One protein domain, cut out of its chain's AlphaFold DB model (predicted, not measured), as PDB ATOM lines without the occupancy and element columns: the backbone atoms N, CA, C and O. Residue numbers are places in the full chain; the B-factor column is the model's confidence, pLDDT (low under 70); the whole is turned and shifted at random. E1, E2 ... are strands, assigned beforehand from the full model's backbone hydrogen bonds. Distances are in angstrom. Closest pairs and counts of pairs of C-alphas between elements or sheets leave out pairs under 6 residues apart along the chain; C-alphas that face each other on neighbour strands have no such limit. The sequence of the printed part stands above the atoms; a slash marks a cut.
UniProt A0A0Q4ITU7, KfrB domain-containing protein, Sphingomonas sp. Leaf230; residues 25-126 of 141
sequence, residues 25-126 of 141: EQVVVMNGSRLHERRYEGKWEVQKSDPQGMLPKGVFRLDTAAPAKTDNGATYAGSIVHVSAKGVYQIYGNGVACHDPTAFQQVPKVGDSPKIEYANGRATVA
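This is residues 25 to 126 of the 141 residues of the protein "KfrB domain-containing protein" of Sphingomonas sp. Leaf230 (UniProt A0A0Q4ITU7). Three small antiparallel sheets follow one another along the longest axis: the largest, E3 E2 E1 E4, at one end, E6 E7 E8 in the middle and E5 E9 E10 at the other end. The first two make a small, only partly face-to-face sandwich with crossed strands, while the third meets the middle sheet through E5 beside E7, and the long link of residues 62 to 74 runs from E4 past E8 to the far end. The printed part has 102 residues with no named helix and ten named strands, E1 to E10 in chain order, 55 residues in all; the class is all strand. The whole is compact, with a radius of gyration of the C-alphas of 13.5 A and spans of 40 by 28 by 23 A.

Begin with the largest sheet, strongly twisted, in the order E3, residues 43 to 51, E2, residues 33 to 40, E1, residues 25 to 30, and E4, residues 58 to 61. E1 E2 E3 is a meander, each strand the antiparallel neighbour of the one before; with E4 antiparallel to E1 the four form a Greek key. Look for N 28 and O 35 at 2.8 A between E1 and E2, N 36 and O 48 at 2.8 A between E2 and E3, and N 27 and O 60 at 2.9 A between E1 and E4. E3 bends by 60 degrees at residue 48. The second sheet is another meander: E6, residues 80 to 84, E7, residues 87 to 92, and E8, residues 95 to 99. Here N 89 and O 82 are 2.8 A apart, and N 97 and O 90 are 2.8 A apart. The two sheets form a sandwich, two sheets face to face, with strands at 61 degrees; the closest C-alphas of E4 and E8, Phe 60 and Val 96, are 6.6 A apart. Residues 66 to 67 pair, parallel, with residues 97 to 98 of E8. In the third sheet E9, residues 115 to 119, is the inner strand between E5, residues 75 to 77, and E10, residues 122 to 125. N 76 and O 116 are 2.8 A apart, as are N 124 and O 117. The closest C-alphas of E5 and E7, Ala 77 and Tyr 92, are 6.6 A apart; E7 and E9 are apart.

Find C-alpha 25 at (-20.097, -15.326, -27.505); from there E1 runs 16.3 A to residue 30. E2 runs 21.2 A, and E3 22.6 A from C-alpha 43 at (-17.278, -4.510, -26.657). E7 runs 14.4 A; E10 ends at C-alpha 125, (-25.829, -37.386, -38.700).

The C-alphas farthest apart, Glu 41 and Gly 73, are 41.6 A apart. The printed part has no cut; the links E4 to E5 and E8 to E9 are long. Mean pLDDT of the printed part is 95.8, and no printed residue is under 70.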
ATOM      1  N   GLU A  25     -20.811 -14.879 -26.311       98.19
ATOM      2  CA  GLU A  25     -20.097 -15.326 -27.505       98.19
ATOM      3  C   GLU A  25     -21.011 -15.301 -28.727       98.19
ATOM      4  O   GLU A  25     -22.199 -15.629 -28.648       98.19
ATOM      5  N   GLN A  26     -20.441 -14.945 -29.874       98.31
ATOM      6  CA  GLN A  26     -21.131 -14.987 -31.157       98.31
ATOM      7  C   GLN A  26     -20.192 -15.408 -32.284       98.31
ATOM      8  O   GLN A  26     -18.969 -15.305 -32.176       98.31
ATOM      9  N   VAL A  27     -20.778 -15.872 -33.385       98.44
ATOM     10  CA  VAL A  27     -20.073 -16.021 -34.657       98.44
ATOM     11  C   VAL A  27     -20.631 -15.031 -35.662       98.44
ATOM     12  O   VAL A  27     -21.835 -14.984 -35.895       98.44
ATOM     13  N   VAL A  28     -19.746 -14.267 -36.284       98.44
ATOM     14  CA  VAL A  28     -20.076 -13.307 -37.329       98.44
ATOM     15  C   VAL A  28     -19.514 -13.816 -38.647       98.44
ATOM     16  O   VAL A  28     -18.309 -14.002 -38.787       98.44
ATOM     17  N   VAL A  29     -20.382 -14.052 -39.626       98.12
ATOM     18  CA  VAL A  29     -19.986 -14.453 -40.978       98.12
ATOM     19  C   VAL A  29     -20.286 -13.311 -41.932       98.12
ATOM     20  O   VAL A  29     -21.445 -13.005 -42.214       98.12
ATOM     21  N   MET A  30     -19.244 -12.665 -42.439       96.88
ATOM     22  CA  MET A  30     -19.365 -11.574 -43.401       96.88
ATOM     23  C   MET A  30     -18.072 -11.391 -44.188       96.88
ATOM     24  O   MET A  30     -16.992 -11.733 -43.717       96.88
ATOM     25  N   ASN A  31     -18.190 -10.815 -45.385       95.19
ATOM     26  CA  ASN A  31     -17.050 -10.384 -46.202       95.19
ATOM     27  C   ASN A  31     -15.970 -11.461 -46.429       95.19
ATOM     28  O   ASN A  31     -14.789 -11.141 -46.481       95.19
ATOM     29  N   GLY A  32     -16.364 -12.732 -46.572       96.19
ATOM     30  CA  GLY A  32     -15.424 -13.831 -46.811       96.19
ATOM     31  C   GLY A  32     -14.768 -14.399 -45.550       96.19
ATOM     32  O   GLY A  32     -13.995 -15.349 -45.656       96.19
ATOM     33  N   SER A  33     -15.131 -13.896 -44.368       97.81
ATOM     34  CA  SER A  33     -14.596 -14.331 -43.077       97.81
ATOM     35  C   SER A  33     -15.685 -14.862 -42.144       97.81
ATOM     36  O   SER A  33     -16.850 -14.465 -42.209       97.81
ATOM     37  N   ARG A  34     -15.271 -15.746 -41.238       98.25
ATOM     38  CA  ARG A  34     -16.010 -16.233 -40.075       98.25
ATOM     39  C   ARG A  34     -15.233 -15.826 -38.824       98.25
ATOM     40  O   ARG A  34     -14.164 -16.367 -38.553       98.25
ATOM     41  N   LEU A  35     -15.786 -14.904 -38.052       98.62
ATOM     42  CA  LEU A  35     -15.195 -14.383 -36.826       98.62
ATOM     43  C   LEU A  35     -15.892 -15.014 -35.624       98.62
ATOM     44  O   LEU A  35     -17.115 -14.965 -35.526       98.62
ATOM     45  N   HIS A  36     -15.134 -15.611 -34.711       98.38
ATOM     46  CA  HIS A  36     -15.622 -15.967 -33.378       98.38
ATOM     47  C   HIS A  36     -15.273 -14.827 -32.435       98.38
ATOM     48  O   HIS A  36     -14.100 -14.496 -32.263       98.38
ATOM     49  N   GLU A  37     -16.296 -14.221 -31.848       98.44
ATOM     50  CA  GLU A  37     -16.169 -13.042 -31.006       98.44
ATOM     51  C   GLU A  37     -16.654 -13.335 -29.593       98.44
ATOM     52  O   GLU A  37     -17.610 -14.090 -29.382       98.44
ATOM     53  N   ARG A  38     -16.016 -12.680 -28.627       98.00
ATOM     54  CA  ARG A  38     -16.430 -12.679 -27.230       98.00
ATOM     55  C   ARG A  38     -16.615 -11.249 -26.758       98.00
ATOM     56  O   ARG A  38     -15.878 -10.358 -27.170       98.00
ATOM     57  N   ARG A  39     -17.617 -11.027 -25.914       96.81
ATOM     58  CA  ARG A  39     -17.891  -9.713 -25.343       96.81
ATOM     59  C   ARG A  39     -17.027  -9.473 -24.106       96.81
ATOM     60  O   ARG A  39     -17.030 -10.308 -23.203       96.81
ATOM     61  N   TYR A  40     -16.320  -8.355 -24.061       94.94
ATOM     62  CA  TYR A  40     -15.512  -7.906 -22.931       94.94
ATOM     63  C   TYR A  40     -15.734  -6.404 -22.724       94.94
ATOM     64  O   TYR A  40     -15.674  -5.638 -23.687       94.94
ATOM     65  N   GLU A  41     -16.061  -5.991 -21.496       93.50
ATOM     66  CA  GLU A  41     -16.343  -4.594 -21.127       93.50
ATOM     67  C   GLU A  41     -17.315  -3.893 -22.102       93.50
ATOM     68  O   GLU A  41     -17.120  -2.756 -22.544       93.50
ATOM     69  N   GLY A  42     -18.374  -4.601 -22.504       90.44
ATOM     70  CA  GLY A  42     -19.393  -4.100 -23.424       90.44
ATOM     71  C   GLY A  42     -18.988  -4.039 -24.904       90.44
ATOM     72  O   GLY A  42     -19.808  -3.620 -25.731       90.44
ATOM     73  N   LYS A  43     -17.783  -4.481 -25.275       94.44
ATOM     74  CA  LYS A  43     -17.278  -4.510 -26.657       94.44
ATOM     75  C   LYS A  43     -17.121  -5.939 -27.156       94.44
ATOM     76  O   LYS A  43     -16.886  -6.849 -26.374       94.44
ATOM     77  N   TRP A  44     -17.281  -6.144 -28.460       96.69
ATOM     78  CA  TRP A  44     -16.997  -7.430 -29.093       96.69
ATOM     79  C   TRP A  44     -15.537  -7.477 -29.528       96.69
ATOM     80  O   TRP A  44     -15.073  -6.577 -30.224       96.69
ATOM     81  N   GLU A  45     -14.837  -8.533 -29.132       98.12
ATOM     82  CA  GLU A  45     -13.448  -8.780 -29.500       98.12
ATOM     83  C   GLU A  45     -13.329 -10.098 -30.262       98.12
ATOM     84  O   GLU A  45     -13.801 -11.144 -29.800       98.12
ATOM     85  N   VAL A  46     -12.666 -10.056 -31.419       98.25
ATOM     86  CA  VAL A  46     -12.400 -11.240 -32.244       98.25
ATOM     87  C   VAL A  46     -11.391 -12.133 -31.531       98.25
ATOM     88  O   VAL A  46     -10.232 -11.771 -31.359       98.25
ATOM     89  N   GLN A  47     -11.833 -13.326 -31.152       97.81
ATOM     90  CA  GLN A  47     -10.995 -14.358 -30.543       97.81
ATOM     91  C   GLN A  47     -10.313 -15.212 -31.611       97.81
ATOM     92  O   GLN A  47      -9.179 -15.659 -31.444       97.81
ATOM     93  N   LYS A  48     -11.015 -15.459 -32.721       97.25
ATOM     94  CA  LYS A  48     -10.514 -16.250 -33.843       97.25
ATOM     95  C   LYS A  48     -11.152 -15.803 -35.154       97.25
ATOM     96  O   LYS A  48     -12.334 -15.474 -35.189       97.25
ATOM     97  N   SER A  49     -10.368 -15.843 -36.226       97.81
ATOM     98  CA  SER A  49     -10.814 -15.584 -37.595       97.81
ATOM     99  C   SER A  49     -10.474 -16.781 -38.475       97.81
ATOM    100  O   SER A  49      -9.335 -17.243 -38.480       97.81
ATOM    101  N   ASP A  50     -11.468 -17.273 -39.203       97.25
ATOM    102  CA  ASP A  50     -11.339 -18.335 -40.195       97.25
ATOM    103  C   ASP A  50     -11.950 -17.863 -41.530       97.25
ATOM    104  O   ASP A  50     -12.783 -16.950 -41.540       97.25
ATOM    105  N   PRO A  51     -11.615 -18.485 -42.674       97.56
ATOM    106  CA  PRO A  51     -12.349 -18.262 -43.916       97.56
ATOM    107  C   PRO A  51     -13.844 -18.588 -43.761       97.56
ATOM    108  O   PRO A  51     -14.212 -19.555 -43.094       97.56
ATOM    109  N   GLN A  52     -14.715 -17.820 -44.422       96.94
ATOM    110  CA  GLN A  52     -16.171 -18.037 -44.403       96.94
ATOM    111  C   GLN A  52     -16.561 -19.439 -44.907       96.94
ATOM    112  O   GLN A  52     -17.500 -20.050 -44.391       96.94
ATOM    113  N   GLY A  53     -15.865 -19.938 -45.933       95.00
ATOM    114  CA  GLY A  53     -16.226 -21.181 -46.607       95.00
ATOM    115  C   GLY A  53     -17.655 -21.130 -47.159       95.00
ATOM    116  O   GLY A  53     -18.047 -20.157 -47.797       95.00
ATOM    117  N   MET A  54     -18.434 -22.177 -46.883       92.44
ATOM    118  CA  MET A  54     -19.824 -22.317 -47.340       92.44
ATOM    119  C   MET A  54     -20.862 -21.781 -46.343       92.44
ATOM    120  O   MET A  54     -22.060 -21.967 -46.545       92.44
ATOM    121  N   LEU A  55     -20.433 -21.140 -45.251       96.56
ATOM    122  CA  LEU A  55     -21.370 -20.643 -44.249       96.56
ATOM    123  C   LEU A  55     -22.192 -19.464 -44.789       96.56
ATOM    124  O   LEU A  55     -21.639 -18.575 -45.454       96.56
ATOM    125  N   PRO A  56     -23.498 -19.409 -44.474       95.62
ATOM    126  CA  PRO A  56     -24.316 -18.251 -44.795       95.62
ATOM    127  C   PRO A  56     -23.857 -17.036 -43.984       95.62
ATOM    128  O   PRO A  56     -23.406 -17.156 -42.843       95.62
ATOM    129  N   LYS A  57     -23.987 -15.848 -44.580       97.06
ATOM    130  CA  LYS A  57     -23.663 -14.585 -43.908       97.06
ATOM    131  C   LYS A  57     -24.677 -14.297 -42.799       97.06
ATOM    132  O   LYS A  57     -25.867 -14.539 -42.980       97.06
ATOM    133  N   GLY A  58     -24.217 -13.738 -41.684       97.19
ATOM    134  CA  GLY A  58     -25.077 -13.393 -40.552       97.19
ATOM    135  C   GLY A  58     -24.327 -13.245 -39.232       97.19
ATOM    136  O   GLY A  58     -23.124 -13.488 -39.152       97.19
ATOM    137  N   VAL A  59     -25.063 -12.845 -38.194       97.31
ATOM    138  CA  VAL A  59     -24.598 -12.825 -36.801       97.31
ATOM    139  C   VAL A  59     -25.338 -13.920 -36.043       97.31
ATOM    140  O   VAL A  59     -26.561 -13.889 -35.925       97.31
ATOM    141  N   PHE A  60     -24.593 -14.887 -35.526       97.88
ATOM    142  CA  PHE A  60     -25.108 -16.083 -34.872       97.88
ATOM    143  C   PHE A  60     -24.745 -16.041 -33.390       97.88
ATOM    144  O   PHE A  60     -23.593 -16.245 -33.009       97.88
ATOM    145  N   ARG A  61     -25.737 -15.749 -32.548       97.06
ATOM    146  CA  ARG A  61     -25.570 -15.645 -31.095       97.06
ATOM    147  C   ARG A  61     -25.457 -17.034 -30.476       97.06
ATOM    148  O   ARG A  61     -26.393 -17.826 -30.573       97.06
ATOM    149  N   LEU A  62     -24.312 -17.329 -29.859       97.75
ATOM    150  CA  LEU A  62     -24.077 -18.613 -29.191       97.75
ATOM    151  C   LEU A  62     -24.610 -18.593 -27.754       97.75
ATOM    152  O   LEU A  62     -25.044 -19.619 -27.240       97.75
ATOM    153  N   ASP A  63     -24.614 -17.417 -27.123       94.62
ATOM    154  CA  ASP A  63     -25.078 -17.193 -25.750       94.62
ATOM    155  C   ASP A  63     -26.599 -17.336 -25.581       94.62
ATOM    156  O   ASP A  63     -27.074 -17.658 -24.494       94.62
ATOM    157  N   THR A  64     -27.363 -17.134 -26.655       95.19
ATOM    158  CA  THR A  64     -28.825 -17.307 -26.676       95.19
ATOM    159  C   THR A  64     -29.267 -18.481 -27.547       95.19
ATOM    160  O   THR A  64     -30.420 -18.521 -27.975       95.19
ATOM    161  N   ALA A  65     -28.357 -19.404 -27.870       97.56
ATOM    162  CA  ALA A  65     -28.692 -20.575 -28.665       97.56
ATOM    163  C   ALA A  65     -29.731 -21.440 -27.932       97.56
ATOM    164  O   ALA A  65     -29.619 -21.691 -26.730       97.56
ATOM    165  N   ALA A  66     -30.749 -21.894 -28.659       97.75
ATOM    166  CA  ALA A  66     -31.787 -22.749 -28.110       97.75
ATOM    167  C   ALA A  66     -31.218 -24.160 -27.887       97.75
ATOM    168  O   ALA A  66     -30.677 -24.737 -28.833       97.75
ATOM    169  N   PRO A  67     -31.337 -24.747 -26.685       97.56
ATOM    170  CA  PRO A  67     -30.954 -26.137 -26.473       97.56
ATOM    171  C   PRO A  67     -31.729 -27.054 -27.421       97.56
ATOM    172  O   PRO A  67     -32.952 -26.940 -27.545       97.56
ATOM    173  N   ALA A  68     -31.024 -27.957 -28.095       97.00
ATOM    174  CA  ALA A  68     -31.654 -28.945 -28.949       97.00
ATOM    175  C   ALA A  68     -32.499 -29.897 -28.095       97.00
ATOM    176  O   ALA A  68     -32.014 -30.508 -27.143       97.00
ATOM    177  N   LYS A  69     -33.770 -30.047 -28.461       95.62
ATOM    178  CA  LYS A  69     -34.613 -31.152 -28.002       95.62
ATOM    179  C   LYS A  69     -34.001 -32.472 -28.441       95.62
ATOM    180  O   LYS A  69     -33.642 -32.621 -29.611       95.62
ATOM    181  N   THR A  70     -33.946 -33.411 -27.508       93.12
ATOM    182  CA  THR A  70     -33.351 -34.739 -27.683       93.12
ATOM    183  C   THR A  70     -34.402 -35.851 -27.747       93.12
ATOM    184  O   THR A  70     -34.063 -37.035 -27.672       93.12
ATOM    185  N   ASP A  71     -35.673 -35.463 -27.901       92.50
ATOM    186  CA  ASP A  71     -36.814 -36.359 -28.069       92.50
ATOM    187  C   ASP A  71     -36.673 -37.213 -29.335       92.50
ATOM    188  O   ASP A  71     -36.098 -36.786 -30.343       92.50
ATOM    189  N   ASN A  72     -37.260 -38.412 -29.310       90.69
ATOM    190  CA  ASN A  72     -37.260 -39.308 -30.464       90.69
ATOM    191  C   ASN A  72     -37.928 -38.641 -31.671       90.69
ATOM    192  O   ASN A  72     -39.088 -38.241 -31.611       90.69
ATOM    193  N   GLY A  73     -37.189 -38.553 -32.778       89.19
ATOM    194  CA  GLY A  73     -37.653 -37.949 -34.023       89.19
ATOM    195  C   GLY A  73     -37.449 -36.435 -34.114       89.19
ATOM    196  O   GLY A  73     -37.827 -35.847 -35.128       89.19
ATOM    197  N   ALA A  74     -36.844 -35.781 -33.116       94.81
ATOM    198  CA  ALA A  74     -36.442 -34.383 -33.260       94.81
ATOM    199  C   ALA A  74     -35.364 -34.259 -34.350       94.81
ATOM    200  O   ALA A  74     -34.392 -35.015 -34.358       94.81
ATOM    201  N   THR A  75     -35.535 -33.309 -35.274       95.50
ATOM    202  CA  THR A  75     -34.616 -33.125 -36.406       95.50
ATOM    203  C   THR A  75     -34.180 -31.675 -36.578       95.50
ATOM    204  O   THR A  75     -34.969 -30.745 -36.407       95.50
ATOM    205  N   TYR A  76     -32.913 -31.498 -36.949       97.06
ATOM    206  CA  TYR A  76     -32.278 -30.203 -37.168       97.06
ATOM    207  C   TYR A  76     -31.473 -30.244 -38.464       97.06
ATOM    208  O   TYR A  76     -30.603 -31.093 -38.644       97.06
ATOM    209  N   ALA A  77     -31.775 -29.341 -39.391       95.06
ATOM    210  CA  ALA A  77     -31.102 -29.259 -40.682       95.06
ATOM    211  C   ALA A  77     -30.572 -27.842 -40.899       95.06
ATOM    212  O   ALA A  77     -31.315 -26.874 -40.744       95.06
ATOM    213  N   GLY A  78     -29.296 -27.736 -41.265       95.75
ATOM    214  CA  GLY A  78     -28.619 -26.454 -41.441       95.75
ATOM    215  C   GLY A  78     -27.121 -26.539 -41.172       95.75
ATOM    216  O   GLY A  78     -26.599 -27.596 -40.814       95.75
ATOM    217  N   SER A  79     -26.415 -25.426 -41.366       97.06
ATOM    218  CA  SER A  79     -24.956 -25.396 -41.264       97.06
ATOM    219  C   SER A  79     -24.460 -25.363 -39.820       97.06
ATOM    220  O   SER A  79     -25.002 -24.649 -38.977       97.06
ATOM    221  N   ILE A  80     -23.380 -26.089 -39.544       97.94
ATOM    222  CA  ILE A  80     -22.671 -26.066 -38.266       97.94
ATOM    223  C   ILE A  80     -21.797 -24.818 -38.236       97.94
ATOM    224  O   ILE A  80     -20.813 -24.710 -38.971       97.94
ATOM    225  N   VAL A  81     -22.162 -23.859 -37.394       98.12
ATOM    226  CA  VAL A  81     -21.520 -22.542 -37.349       98.12
ATOM    227  C   VAL A  81     -20.393 -22.478 -36.324       98.12
ATOM    228  O   VAL A  81     -19.439 -21.721 -36.511       98.12
ATOM    229  N   HIS A  82     -20.452 -23.277 -35.258       98.38
ATOM    230  CA  HIS A  82     -19.416 -23.342 -34.228       98.38
ATOM    231  C   HIS A  82     -19.413 -24.702 -33.527       98.38
ATOM    232  O   HIS A  82     -20.454 -25.337 -33.394       98.38
ATOM    233  N   VAL A  83     -18.243 -25.135 -33.062       97.81
ATOM    234  CA  VAL A  83     -18.074 -26.336 -32.238       97.81
ATOM    235  C   VAL A  83     -17.082 -26.006 -31.137       97.81
ATOM    236  O   VAL A  83     -15.988 -25.516 -31.418       97.81
ATOM    237  N   SER A  84     -17.459 -26.281 -29.895       96.19
ATOM    238  CA  SER A  84     -16.588 -26.156 -28.730       96.19
ATOM    239  C   SER A  84     -16.953 -27.201 -27.678       96.19
ATOM    240  O   SER A  84     -17.900 -27.967 -27.846       96.19
ATOM    241  N   ALA A  85     -16.233 -27.203 -26.556       95.44
ATOM    242  CA  ALA A  85     -16.586 -28.032 -25.405       95.44
ATOM    243  C   ALA A  85     -17.979 -27.704 -24.826       95.44
ATOM    244  O   ALA A  85     -18.562 -28.543 -24.152       95.44
ATOM    245  N   LYS A  86     -18.515 -26.499 -25.085       95.69
ATOM    246  CA  LYS A  86     -19.840 -26.077 -24.602       95.69
ATOM    247  C   LYS A  86     -20.987 -26.609 -25.457       95.69
ATOM    248  O   LYS A  86     -22.114 -26.658 -24.977       95.69
ATOM    249  N   GLY A  87     -20.724 -26.939 -26.720       97.56
ATOM    250  CA  GLY A  87     -21.790 -27.265 -27.652       97.56
ATOM    251  C   GLY A  87     -21.352 -27.385 -29.102       97.56
ATOM    252  O   GLY A  87     -20.348 -26.815 -29.541       97.56
ATOM    253  N   VAL A  88     -22.175 -28.104 -29.857       98.38
ATOM    254  CA  VAL A  88     -22.210 -28.057 -31.319       98.38
ATOM    255  C   VAL A  88     -23.333 -27.102 -31.700       98.38
ATOM    256  O   VAL A  88     -24.478 -27.309 -31.311       98.38
ATOM    257  N   TYR A  89     -23.013 -26.045 -32.438       98.50
ATOM    258  CA  TYR A  89     -23.951 -24.977 -32.765       98.50
ATOM    259  C   TYR A  89     -24.350 -25.061 -34.234       98.50
ATOM    260  O   TYR A  89     -23.499 -24.939 -35.120       98.50
ATOM    261  N   GLN A  90     -25.643 -25.238 -34.489       98.38
ATOM    262  CA  GLN A  90     -26.213 -25.374 -35.827       98.38
ATOM    263  C   GLN A  90     -27.175 -24.223 -36.115       98.38
ATOM    264  O   GLN A  90     -28.008 -23.876 -35.281       98.38
ATOM    265  N   ILE A  91     -27.083 -23.633 -37.303       97.88
ATOM    266  CA  ILE A  91     -28.074 -22.661 -37.772       97.88
ATOM    267  C   ILE A  91     -29.395 -23.400 -37.965       97.88
ATOM    268  O   ILE A  91     -29.451 -24.377 -38.711       97.88
ATOM    269  N   TYR A  92     -30.448 -22.941 -37.293       96.12
ATOM    270  CA  TYR A  92     -31.753 -23.591 -37.329       96.12
ATOM    271  C   TYR A  92     -32.878 -22.567 -37.174       96.12
ATOM    272  O   TYR A  92     -32.883 -21.758 -36.241       96.12
ATOM    273  N   GLY A  93     -33.839 -22.601 -38.102       90.94
ATOM    274  CA  GLY A  93     -34.884 -21.583 -38.195       90.94
ATOM    275  C   GLY A  93     -34.279 -20.180 -38.319       90.94
ATOM    276  O   GLY A  93     -33.430 -19.942 -39.172       90.94
ATOM    277  N   ASN A  94     -34.683 -19.275 -37.425       89.19
ATOM    278  CA  ASN A  94     -34.195 -17.891 -37.381       89.19
ATOM    279  C   ASN A  94     -33.062 -17.673 -36.359       89.19
ATOM    280  O   ASN A  94     -32.779 -16.534 -35.989       89.19
ATOM    281  N   GLY A  95     -32.446 -18.742 -35.850       94.56
ATOM    282  CA  GLY A  95     -31.444 -18.652 -34.792       94.56
ATOM    283  C   GLY A  95     -30.431 -19.789 -34.829       94.56
ATOM    284  O   GLY A  95     -30.009 -20.244 -35.893       94.56
ATOM    285  N   VAL A  96     -30.014 -20.221 -33.640       98.06
ATOM    286  CA  VAL A  96     -28.990 -21.251 -33.450       98.06
ATOM    287  C   VAL A  96     -29.522 -22.303 -32.485       98.06
ATOM    288  O   VAL A  96     -29.996 -21.958 -31.403       98.06
ATOM    289  N   ALA A  97     -29.424 -23.572 -32.869       98.25
ATOM    290  CA  ALA A  97     -29.596 -24.709 -31.978       98.25
ATOM    291  C   ALA A  97     -28.242 -25.085 -31.356       98.25
ATOM    292  O   ALA A  97     -27.218 -25.081 -32.043       98.25
ATOM    293  N   CYS A  98     -28.232 -25.402 -30.063       98.44
ATOM    294  CA  CYS A  98     -27.065 -25.895 -29.339       98.44
ATOM    295  C   CYS A  98     -27.280 -27.360 -28.958       98.44
ATOM    296  O   CYS A  98     -28.210 -27.685 -28.220       98.44
ATOM    297  N   HIS A  99     -26.415 -28.232 -29.458       98.31
ATOM    298  CA  HIS A  99     -26.438 -29.661 -29.183       98.31
ATOM    299  C   HIS A  99     -25.337 -30.032 -28.188       98.31
ATOM    300  O   HIS A  99     -24.227 -29.499 -28.261       98.31
ATOM    301  N   ASP A 100     -25.619 -31.003 -27.320       97.50
ATOM    302  CA  ASP A 100     -24.606 -31.620 -26.462       97.50
ATOM    303  C   ASP A 100     -23.584 -32.391 -27.326       97.50
ATOM    304  O   ASP A 100     -23.979 -33.320 -28.040       97.50
ATOM    305  N   PRO A 101     -22.278 -32.056 -27.281       97.06
ATOM    306  CA  PRO A 101     -21.252 -32.759 -28.048       97.06
ATOM    307  C   PRO A 101     -21.164 -34.259 -27.731       97.06
ATOM    308  O   PRO A 101     -20.784 -35.043 -28.598       97.06
ATOM    309  N   THR A 102     -21.535 -34.678 -26.518       96.56
ATOM    310  CA  THR A 102     -21.476 -36.081 -26.075       96.56
ATOM    311  C   THR A 102     -22.585 -36.950 -26.676       96.56
ATOM    312  O   THR A 102     -22.463 -38.179 -26.718       96.56
ATOM    313  N   ALA A 103     -23.646 -36.331 -27.208       95.75
ATOM    314  CA  ALA A 103     -24.735 -37.031 -27.883       95.75
ATOM    315  C   ALA A 103     -24.305 -37.641 -29.230       95.75
ATOM    316  O   ALA A 103     -24.970 -38.553 -29.727       95.75
ATOM    317  N   PHE A 104     -23.197 -37.168 -29.806       95.19
ATOM    318  CA  PHE A 104     -22.681 -37.606 -31.100       95.19
ATOM    319  C   PHE A 104     -21.677 -38.750 -30.935       95.19
ATOM    320  O   PHE A 104     -20.895 -38.785 -29.987       95.19
ATOM    321  N   GLN A 105     -21.665 -39.693 -31.879       92.38
ATOM    322  CA  GLN A 105     -20.532 -40.615 -32.021       92.38
ATOM    323  C   GLN A 105     -19.342 -39.903 -32.674       92.38
ATOM    324  O   GLN A 105     -18.208 -40.029 -32.215       92.38
ATOM    325  N   GLN A 106     -19.619 -39.110 -33.708       92.56
ATOM    326  CA  GLN A 106     -18.656 -38.233 -34.354       92.56
ATOM    327  C   GLN A 106     -19.236 -36.822 -34.460       92.56
ATOM    328  O   GLN A 106     -20.253 -36.596 -35.113       92.56
ATOM    329  N   VAL A 107     -18.565 -35.855 -33.834       94.88
ATOM    330  CA  VAL A 107     -18.996 -34.454 -33.865       94.88
ATOM    331  C   VAL A 107     -18.868 -33.890 -35.293       94.88
ATOM    332  O   VAL A 107     -17.805 -34.031 -35.911       94.88
ATOM    333  N   PRO A 108     -19.918 -33.243 -35.839       94.62
ATOM    334  CA  PRO A 108     -19.854 -32.546 -37.124       94.62
ATOM    335  C   PRO A 108     -18.789 -31.444 -37.163       94.62
ATOM    336  O   PRO A 108     -18.449 -30.855 -36.138       94.62
ATOM    337  N   LYS A 109     -18.286 -31.110 -38.354       94.56
ATOM    338  CA  LYS A 109     -17.300 -30.038 -38.528       94.56
ATOM    339  C   LYS A 109     -17.993 -28.719 -38.852       94.56
ATOM    340  O   LYS A 109     -19.049 -28.692 -39.478       94.56
ATOM    341  N   VAL A 110     -17.363 -27.609 -38.470       96.88
ATOM    342  CA  VAL A 110     -17.804 -26.268 -38.875       96.88
ATOM    343  C   VAL A 110     -17.846 -26.177 -40.405       96.88
ATOM    344  O   VAL A 110     -16.912 -26.609 -41.075       96.88
ATOM    345  N   GLY A 111     -18.926 -25.612 -40.944       95.06
ATOM    346  CA  GLY A 111     -19.174 -25.500 -42.382       95.06
ATOM    347  C   GLY A 111     -19.942 -26.676 -42.992       95.06
ATOM    348  O   GLY A 111     -20.558 -26.500 -44.042       95.06
ATOM    349  N   ASP A 112     -19.989 -27.838 -42.328       94.25
ATOM    350  CA  ASP A 112     -20.892 -28.920 -42.734       94.25
ATOM    351  C   ASP A 112     -22.350 -28.458 -42.622       94.25
ATOM    352  O   ASP A 112     -22.686 -27.683 -41.729       94.25
ATOM    353  N   SER A 113     -23.234 -28.974 -43.479       94.44
ATOM    354  CA  SER A 113     -24.684 -28.718 -43.404       94.44
ATOM    355  C   SER A 113     -25.486 -30.014 -43.253       94.44
ATOM    356  O   SER A 113     -26.205 -30.403 -44.175       94.44
ATOM    357  N   PRO A 114     -25.322 -30.737 -42.129       95.12
ATOM    358  CA  PRO A 114     -25.977 -32.018 -41.916       95.12
ATOM    359  C   PRO A 114     -27.469 -31.876 -41.605       95.12
ATOM    360  O   PRO A 114     -27.944 -30.831 -41.150       95.12
ATOM    361  N   LYS A 115     -28.181 -32.996 -41.751       95.50
ATOM    362  CA  LYS A 115     -29.424 -33.262 -41.027       95.50
ATOM    363  C   LYS A 115     -29.086 -34.111 -39.800       95.50
ATOM    364  O   LYS A 115     -28.579 -35.222 -39.952       95.50
ATOM    365  N   ILE A 116     -29.323 -33.558 -38.617       96.12
ATOM    366  CA  ILE A 116     -29.165 -34.216 -37.319       96.12
ATOM    367  C   ILE A 116     -30.533 -34.727 -36.885       96.12
ATOM    368  O   ILE A 116     -31.497 -33.961 -36.881       96.12
ATOM    369  N   GLU A 117     -30.619 -35.997 -36.510       95.69
ATOM    370  CA  GLU A 117     -31.832 -36.612 -35.971       95.69
ATOM    371  C   GLU A 117     -31.550 -37.190 -34.584       95.69
ATOM    372  O   GLU A 117     -30.465 -37.711 -34.331       95.69
ATOM    373  N   TYR A 118     -32.514 -37.078 -33.672       95.69
ATOM    374  CA  TYR A 118     -32.387 -37.617 -32.322       95.69
ATOM    375  C   TYR A 118     -33.194 -38.894 -32.126       95.69
ATOM    376  O   TYR A 118     -34.365 -38.990 -32.504       95.69
ATOM    377  N   ALA A 119     -32.561 -39.864 -31.469       92.69
ATOM    378  CA  ALA A 119     -33.191 -41.072 -30.961       92.69
ATOM    379  C   ALA A 119     -32.544 -41.472 -29.629       92.69
ATOM    380  O   ALA A 119     -31.331 -41.641 -29.532       92.69
ATOM    381  N   ASN A 120     -33.361 -41.639 -28.594       90.69
ATOM    382  CA  ASN A 120     -32.994 -42.026 -27.235       90.69
ATOM    383  C   ASN A 120     -31.852 -41.164 -26.667       90.69
ATOM    384  O   ASN A 120     -30.882 -41.681 -26.117       90.69
ATOM    385  N   GLY A 121     -31.929 -39.842 -26.868       91.75
ATOM    386  CA  GLY A 121     -30.898 -38.897 -26.428       91.75
ATOM    387  C   GLY A 121     -29.611 -38.886 -27.264       91.75
ATOM    388  O   GLY A 121     -28.726 -38.076 -27.001       91.75
ATOM    389  N   ARG A 122     -29.489 -39.751 -28.278       95.12
ATOM    390  CA  ARG A 122     -28.343 -39.807 -29.195       95.12
ATOM    391  C   ARG A 122     -28.643 -39.036 -30.469       95.12
ATOM    392  O   ARG A 122     -29.760 -39.100 -30.976       95.12
ATOM    393  N   ALA A 123     -27.632 -38.348 -30.983       95.12
ATOM    394  CA  ALA A 123     -27.693 -37.629 -32.244       95.12
ATOM    395  C   ALA A 123     -27.073 -38.480 -33.357       95.12
ATOM    396  O   ALA A 123     -25.950 -38.968 -33.207       95.12
ATOM    397  N   THR A 124     -27.785 -38.625 -34.471       93.38
ATOM    398  CA  THR A 124     -27.281 -39.242 -35.700       93.38
ATOM    399  C   THR A 124     -27.184 -38.202 -36.805       93.38
ATOM    400  O   THR A 124     -28.063 -37.358 -36.989       93.38
ATOM    401  N   VAL A 125     -26.088 -38.250 -37.553       91.25
ATOM    402  CA  VAL A 125     -25.829 -37.386 -38.700       91.25
ATOM    403  C   VAL A 125     -26.080 -38.192 -39.969       91.25
ATOM    404  O   VAL A 125     -25.348 -39.142 -40.275       91.25
ATOM    405  N   ALA A 126     -27.112 -37.811 -40.725       75.88
ATOM    406  CA  ALA A 126     -27.476 -38.498 -41.961       75.88
ATOM    407  C   ALA A 126     -26.274 -38.569 -42.927       75.88
ATOM    408  O   ALA A 126     -25.693 -37.545 -43.291       75.88
TER     409      ALA A 126